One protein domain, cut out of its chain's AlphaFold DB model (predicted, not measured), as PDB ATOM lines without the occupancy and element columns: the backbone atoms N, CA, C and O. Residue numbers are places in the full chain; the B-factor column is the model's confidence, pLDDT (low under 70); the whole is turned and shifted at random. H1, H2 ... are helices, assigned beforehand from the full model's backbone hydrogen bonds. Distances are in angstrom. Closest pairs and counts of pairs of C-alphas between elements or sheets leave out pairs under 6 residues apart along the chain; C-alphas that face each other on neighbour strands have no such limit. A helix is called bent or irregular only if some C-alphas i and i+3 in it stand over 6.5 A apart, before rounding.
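AT A GLANCE: This is residues 2 to 51 of the 217 residues of the protein "CCHC-type domain-containing protein" of Vitis vinifera (UniProt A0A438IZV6). A long helix, H3, makes the long axis; H2 crosses it slantwise and four-residue H1 sits close by, loosely gathered, while residues 44 to 51 of H3 stick out. The printed part has 50 residues with three named helices, H1, H2, H3 in order, and is all helix. It is only just loose, close to compact: radius of gyration of the C-alphas 11.9 A, spans 39 by 19 by 18 A.

HOW THE PARTS SIT: Start at H1, residues 3 to 6, close but not clearly touching H2, residues 9 to 21; their closest C-alphas, Leu 4 and Val 15, are 6.7 A apart. H2 is close but not clearly touching H3, residues 29 to 51; their closest C-alphas, Lys 14 and Tyr 39, are 7.7 A apart. These two run opposite ways at a steep tilt of 47 degrees. H1 and H3 are near each other. Each O i to N i+4 pair is within hydrogen-bond range in H3, 7 of 9 in H2; H1 is too short for one.

IN THESE COORDINATES: Find C-alpha 3 at (-33.654, -20.125, -49.726), where H1 begins. H2 spans 19.5 A and is irregular: C-alphas 10 and 13 are 7.3 A apart. H3 runs 33.5 A to C-alpha 51 at (-49.527, 6.525, -53.492).

THE WHOLE: The farthest C-alphas, Lys 26 and Glu 51, are 39.3 A apart. The printed part has no cut and no long link. Look for pLDDT under 70 at residues 48 to 51.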
ATOM      1  N   LYS A   2     -31.113 -22.531 -47.213       81.44
ATOM      2  CA  LYS A   2     -30.506 -21.990 -48.453       81.44
ATOM      3  C   LYS A   2     -31.374 -20.945 -49.178       81.44
ATOM      4  O   LYS A   2     -30.825 -20.082 -49.848       81.44
ATOM      5  N   ILE A   3     -32.696 -20.974 -48.990       86.62
ATOM      6  CA  ILE A   3     -33.654 -20.125 -49.726       86.62
ATOM      7  C   ILE A   3     -33.451 -18.617 -49.514       86.62
ATOM      8  O   ILE A   3     -33.714 -17.831 -50.414       86.62
ATOM      9  N   LEU A   4     -32.921 -18.208 -48.354       86.94
ATOM     10  CA  LEU A   4     -32.711 -16.792 -48.035       86.94
ATOM     11  C   LEU A   4     -31.625 -16.135 -48.895       86.94
ATOM     12  O   LEU A   4     -31.635 -14.919 -49.045       86.94
ATOM     13  N   LYS A   5     -30.722 -16.929 -49.488       86.31
ATOM     14  CA  LYS A   5     -29.662 -16.435 -50.379       86.31
ATOM     15  C   LYS A   5     -30.180 -15.993 -51.750       86.31
ATOM     16  O   LYS A   5     -29.489 -15.257 -52.437       86.31
ATOM     17  N   TYR A   6     -31.372 -16.447 -52.134       89.56
ATOM     18  CA  TYR A   6     -31.984 -16.152 -53.433       89.56
ATOM     19  C   TYR A   6     -33.016 -15.016 -53.355       89.56
ATOM     20  O   TYR A   6     -33.674 -14.709 -54.345       89.56
ATOM     21  N   LEU A   7     -33.192 -14.396 -52.179       89.25
ATOM     22  CA  LEU A   7     -34.122 -13.281 -52.016       89.25
ATOM     23  C   LEU A   7     -33.537 -11.977 -52.597       89.25
ATOM     24  O   LEU A   7     -32.343 -11.720 -52.435       89.25
ATOM     25  N   PRO A   8     -34.366 -11.110 -53.215       90.31
ATOM     26  CA  PRO A   8     -33.909  -9.834 -53.766       90.31
ATOM     27  C   PRO A   8     -33.279  -8.901 -52.715       90.31
ATOM     28  O   PRO A   8     -33.618  -8.960 -51.533       90.31
ATOM     29  N   SER A   9     -32.438  -7.956 -53.150       87.38
ATOM     30  CA  SER A   9     -31.712  -7.016 -52.269       87.38
ATOM     31  C   SER A   9     -32.608  -6.279 -51.260       87.38
ATOM     32  O   SER A   9     -32.270  -6.180 -50.083       87.38
ATOM     33  N   LYS A  10     -33.816  -5.875 -51.677       88.19
ATOM     34  CA  LYS A  10     -34.844  -5.225 -50.832       88.19
ATOM     35  C   LYS A  10     -35.297  -6.038 -49.603       88.19
ATOM     36  O   LYS A  10     -35.981  -5.514 -48.726       88.19
ATOM     37  N   TRP A  11     -34.940  -7.320 -49.533       92.12
ATOM     38  CA  TRP A  11     -35.244  -8.212 -48.414       92.12
ATOM     39  C   TRP A  11     -34.090  -8.370 -47.421       92.12
ATOM     40  O   TRP A  11     -34.293  -8.994 -46.384       92.12
ATOM     41  N   HIS A  12     -32.906  -7.806 -47.689       88.75
ATOM     42  CA  HIS A  12     -31.717  -8.012 -46.852       88.75
ATOM     43  C   HIS A  12     -31.953  -7.611 -45.394       88.75
ATOM     44  O   HIS A  12     -31.691  -8.410 -44.503       88.75
ATOM     45  N   THR A  13     -32.568  -6.453 -45.143       89.56
ATOM     46  CA  THR A  13     -32.912  -6.001 -43.784       89.56
ATOM     47  C   THR A  13     -33.774  -7.022 -43.036       89.56
ATOM     48  O   THR A  13     -33.565  -7.277 -41.851       89.56
ATOM     49  N   LYS A  14     -34.725  -7.661 -43.729       90.88
ATOM     50  CA  LYS A  14     -35.578  -8.696 -43.140       90.88
ATOM     51  C   LYS A  14     -34.819 -10.005 -42.924       90.88
ATOM     52  O   LYS A  14     -35.033 -10.653 -41.905       90.88
ATOM     53  N   VAL A  15     -33.952 -10.391 -43.860       90.56
ATOM     54  CA  VAL A  15     -33.107 -11.591 -43.752       90.56
ATOM     55  C   VAL A  15     -32.169 -11.485 -42.550       90.56
ATOM     56  O   VAL A  15     -32.132 -12.422 -41.755       90.56
ATOM     57  N   THR A  16     -31.504 -10.342 -42.367       90.25
ATOM     58  CA  THR A  16     -30.637 -10.073 -41.211       90.25
ATOM     59  C   THR A  16     -31.419 -10.156 -39.903       90.25
ATOM     60  O   THR A  16     -31.046 -10.915 -39.017       90.25
ATOM     61  N   ALA A  17     -32.579  -9.495 -39.812       90.94
ATOM     62  CA  ALA A  17     -33.411  -9.554 -38.609       90.94
ATOM     63  C   ALA A  17     -33.896 -10.981 -38.278       90.94
ATOM     64  O   ALA A  17     -34.015 -11.348 -37.112       90.94
ATOM     65  N   ILE A  18     -34.185 -11.812 -39.290       89.00
ATOM     66  CA  ILE A  18     -34.554 -13.220 -39.076       89.00
ATOM     67  C   ILE A  18     -33.347 -14.029 -38.587       89.00
ATOM     68  O   ILE A  18     -33.515 -14.862 -37.700       89.00
ATOM     69  N   GLN A  19     -32.160 -13.791 -39.151       87.88
ATOM     70  CA  GLN A  19     -30.912 -14.441 -38.738       87.88
ATOM     71  C   GLN A  19     -30.512 -14.082 -37.304       87.88
ATOM     72  O   GLN A  19     -30.009 -14.940 -36.589       87.88
ATOM     73  N   GLU A  20     -30.759 -12.842 -36.879       88.50
ATOM     74  CA  GLU A  20     -30.469 -12.366 -35.523       88.50
ATOM     75  C   GLU A  20     -31.491 -12.867 -34.495       88.50
ATOM     76  O   GLU A  20     -31.123 -13.243 -33.384       88.50
ATOM     77  N   ALA A  21     -32.778 -12.890 -34.851       86.94
ATOM     78  CA  ALA A  21     -33.843 -13.233 -33.913       86.94
ATOM     79  C   ALA A  21     -34.101 -14.742 -33.791       86.94
ATOM     80  O   ALA A  21     -34.706 -15.178 -32.809       86.94
ATOM     81  N   LYS A  22     -33.735 -15.542 -34.803       83.88
ATOM     82  CA  LYS A  22     -34.084 -16.966 -34.865       83.88
ATOM     83  C   LYS A  22     -32.932 -17.825 -35.370       83.88
ATOM     84  O   LYS A  22     -32.283 -17.524 -36.367       83.88
ATOM     85  N   ASP A  23     -32.768 -18.982 -34.737       84.25
ATOM     86  CA  ASP A  23     -31.838 -20.008 -35.195       84.25
ATOM     87  C   ASP A  23     -32.385 -20.707 -36.455       84.25
ATOM     88  O   ASP A  23     -33.313 -21.520 -36.406       84.25
ATOM     89  N   LEU A  24     -31.785 -20.393 -37.607       83.12
ATOM     90  CA  LEU A  24     -32.168 -20.923 -38.920       83.12
ATOM     91  C   LEU A  24     -31.981 -22.442 -39.075       83.12
ATOM     92  O   LEU A  24     -32.382 -22.987 -40.109       83.12
ATOM     93  N   THR A  25     -31.331 -23.112 -38.121       81.06
ATOM     94  CA  THR A  25     -31.175 -24.575 -38.123       81.06
ATOM     95  C   THR A  25     -32.368 -25.295 -37.495       81.06
ATOM     96  O   THR A  25     -32.633 -26.442 -37.844       81.06
ATOM     97  N   LYS A  26     -33.115 -24.610 -36.618       85.69
ATOM     98  CA  LYS A  26     -34.258 -25.161 -35.866       85.69
ATOM     99  C   LYS A  26     -35.611 -24.627 -36.332       85.69
ATOM    100  O   LYS A  26     -36.645 -25.152 -35.929       85.69
ATOM    101  N   LEU A  27     -35.615 -23.577 -37.151       84.62
ATOM    102  CA  LEU A  27     -36.833 -22.949 -37.649       84.62
ATOM    103  C   LEU A  27     -37.539 -23.848 -38.686       84.62
ATOM    104  O   LEU A  27     -36.900 -24.212 -39.676       84.62
ATOM    105  N   PRO A  28     -38.836 -24.172 -38.530       90.69
ATOM    106  CA  PRO A  28     -39.592 -24.876 -39.563       90.69
ATOM    107  C   PRO A  28     -39.800 -23.997 -40.806       90.69
ATOM    108  O   PRO A  28     -39.888 -22.766 -40.728       90.69
ATOM    109  N   MET A  29     -39.877 -24.628 -41.979       88.12
ATOM    110  CA  MET A  29     -39.933 -23.923 -43.265       88.12
ATOM    111  C   MET A  29     -41.215 -23.097 -43.415       88.12
ATOM    112  O   MET A  29     -41.183 -21.987 -43.945       88.12
ATOM    113  N   GLU A  30     -42.327 -23.601 -42.891       89.81
ATOM    114  CA  GLU A  30     -43.639 -22.960 -42.904       89.81
ATOM    115  C   GLU A  30     -43.612 -21.633 -42.143       89.81
ATOM    116  O   GLU A  30     -44.182 -20.634 -42.582       89.81
ATOM    117  N   GLU A  31     -42.908 -21.593 -41.011       89.31
ATOM    118  CA  GLU A  31     -42.772 -20.377 -40.218       89.31
ATOM    119  C   GLU A  31     -41.899 -19.339 -40.927       89.31
ATOM    120  O   GLU A  31     -42.206 -18.141 -40.884       89.31
ATOM    121  N   LEU A  32     -40.851 -19.787 -41.627       90.88
ATOM    122  CA  LEU A  32     -40.030 -18.907 -42.447       90.88
ATOM    123  C   LEU A  32     -40.839 -18.307 -43.602       90.88
ATOM    124  O   LEU A  32     -40.841 -17.088 -43.771       90.88
ATOM    125  N   LEU A  33     -41.567 -19.138 -44.351       91.25
ATOM    126  CA  LEU A  33     -42.434 -18.696 -45.446       91.25
ATOM    127  C   LEU A  33     -43.492 -17.706 -44.955       91.25
ATOM    128  O   LEU A  33     -43.669 -16.649 -45.554       91.25
ATOM    129  N   ARG A  34     -44.129 -17.984 -43.813       93.81
ATOM    130  CA  ARG A  34     -45.116 -17.081 -43.205       93.81
ATOM    131  C   ARG A  34     -44.504 -15.730 -42.818       93.81
ATOM    132  O   ARG A  34     -45.124 -14.689 -43.045       93.81
ATOM    133  N   SER A  35     -43.289 -15.724 -42.262       91.25
ATOM    134  CA  SER A  35     -42.553 -14.491 -41.939       91.25
ATOM    135  C   SER A  35     -42.239 -13.670 -43.193       91.25
ATOM    136  O   SER A  35     -42.405 -12.447 -43.192       91.25
ATOM    137  N   LEU A  36     -41.835 -14.345 -44.274       92.69
ATOM    138  CA  LEU A  36     -41.526 -13.708 -45.550       92.69
ATOM    139  C   LEU A  36     -42.790 -13.137 -46.219       92.69
ATOM    140  O   LEU A  36     -42.808 -11.956 -46.551       92.69
ATOM    141  N   MET A  37     -43.877 -13.908 -46.307       93.00
ATOM    142  CA  MET A  37     -45.166 -13.440 -46.850       93.00
ATOM    143  C   MET A  37     -45.715 -12.231 -46.081       93.00
ATOM    144  O   MET A  37     -46.216 -11.278 -46.671       93.00
ATOM    145  N   THR A  38     -45.579 -12.225 -44.752       94.19
ATOM    146  CA  THR A  38     -46.007 -11.080 -43.928       94.19
ATOM    147  C   THR A  38     -45.218  -9.815 -44.276       94.19
ATOM    148  O   THR A  38     -45.788  -8.727 -44.362       94.19
ATOM    149  N   TYR A  39     -43.910  -9.949 -44.510       92.19
ATOM    150  CA  TYR A  39     -43.068  -8.827 -44.919       92.19
ATOM    151  C   TYR A  39     -43.432  -8.314 -46.319       92.19
ATOM    152  O   TYR A  39     -43.524  -7.105 -46.512       92.19
ATOM    153  N   GLU A  40     -43.743  -9.200 -47.263       93.25
ATOM    154  CA  GLU A  40     -44.230  -8.825 -48.598       93.25
ATOM    155  C   GLU A  40     -45.527  -8.006 -48.546       93.25
ATOM    156  O   GLU A  40     -45.636  -6.945 -49.167       93.25
ATOM    157  N   ILE A  41     -46.492  -8.450 -47.735       92.19
ATOM    158  CA  ILE A  41     -47.750  -7.729 -47.504       92.19
ATOM    159  C   ILE A  41     -47.479  -6.355 -46.868       92.19
ATOM    160  O   ILE A  41     -48.151  -5.375 -47.182       92.19
ATOM    161  N   SER A  42     -46.488  -6.248 -45.978       89.44
ATOM    162  CA  SER A  42     -46.116  -4.954 -45.390       89.44
ATOM    163  C   SER A  42     -45.479  -4.004 -46.411       89.44
ATOM    164  O   SER A  42     -45.824  -2.823 -46.436       89.44
ATOM    165  N   LEU A  43     -44.628  -4.523 -47.305       87.19
ATOM    166  CA  LEU A  43     -43.984  -3.747 -48.366       87.19
ATOM    167  C   LEU A  43     -45.018  -3.184 -49.351       87.19
ATOM    168  O   LEU A  43     -44.981  -2.007 -49.702       87.19
ATOM    169  N   THR A  44     -45.966  -4.023 -49.771       85.00
ATOM    170  CA  THR A  44     -47.039  -3.633 -50.700       85.00
ATOM    171  C   THR A  44     -47.969  -2.585 -50.092       85.00
ATOM    172  O   THR A  44     -48.317  -1.616 -50.765       85.00
ATOM    173  N   LYS A  45     -48.298  -2.698 -48.799       87.56
ATOM    174  CA  LYS A  45     -49.057  -1.663 -48.079       87.56
ATOM    175  C   LYS A  45     -48.321  -0.325 -48.023       87.56
ATOM    176  O   LYS A  45     -48.948   0.701 -48.261       87.56
ATOM    177  N   GLN A  46     -47.013  -0.316 -47.754       78.62
ATOM    178  CA  GLN A  46     -46.231   0.929 -47.727       78.62
ATOM    179  C   GLN A  46     -46.202   1.637 -49.091       78.62
ATOM    180  O   GLN A  46     -46.289   2.864 -49.138       78.62
ATOM    181  N   LEU A  47     -46.137   0.880 -50.192       73.31
ATOM    182  CA  LEU A  47     -46.238   1.425 -51.552       73.31
ATOM    183  C   LEU A  47     -47.637   1.990 -51.842       73.31
ATOM    184  O   LEU A  47     -47.770   3.104 -52.334       73.31
ATOM    185  N   GLN A  48     -48.695   1.273 -51.463       68.69
ATOM    186  CA  GLN A  48     -50.065   1.755 -51.649       68.69
ATOM    187  C   GLN A  48     -50.360   3.006 -50.796       68.69
ATOM    188  O   GLN A  48     -51.107   3.902 -51.193       68.69
ATOM    189  N   GLU A  49     -49.773   3.093 -49.604       61.69
ATOM    190  CA  GLU A  49     -49.959   4.224 -48.701       61.69
ATOM    191  C   GLU A  49     -49.154   5.463 -49.129       61.69
ATOM    192  O   GLU A  49     -49.629   6.586 -48.947       61.69
ATOM    193  N   SER A  50     -47.985   5.290 -49.757       57.34
ATOM    194  CA  SER A  50     -47.243   6.397 -50.376       57.34
ATOM    195  C   SER A  50     -47.948   6.940 -51.629       57.34
ATOM    196  O   SER A  50     -47.957   8.153 -51.842       57.34
ATOM    197  N   GLU A  51     -48.651   6.095 -52.391       55.50
ATOM    198  CA  GLU A  51     -49.527   6.525 -53.492       55.50
ATOM    199  C   GLU A  51     -50.794   7.248 -53.008       55.50
ATOM    200  O   GLU A  51     -51.220   8.234 -53.613       55.50
TER     201      GLU A  51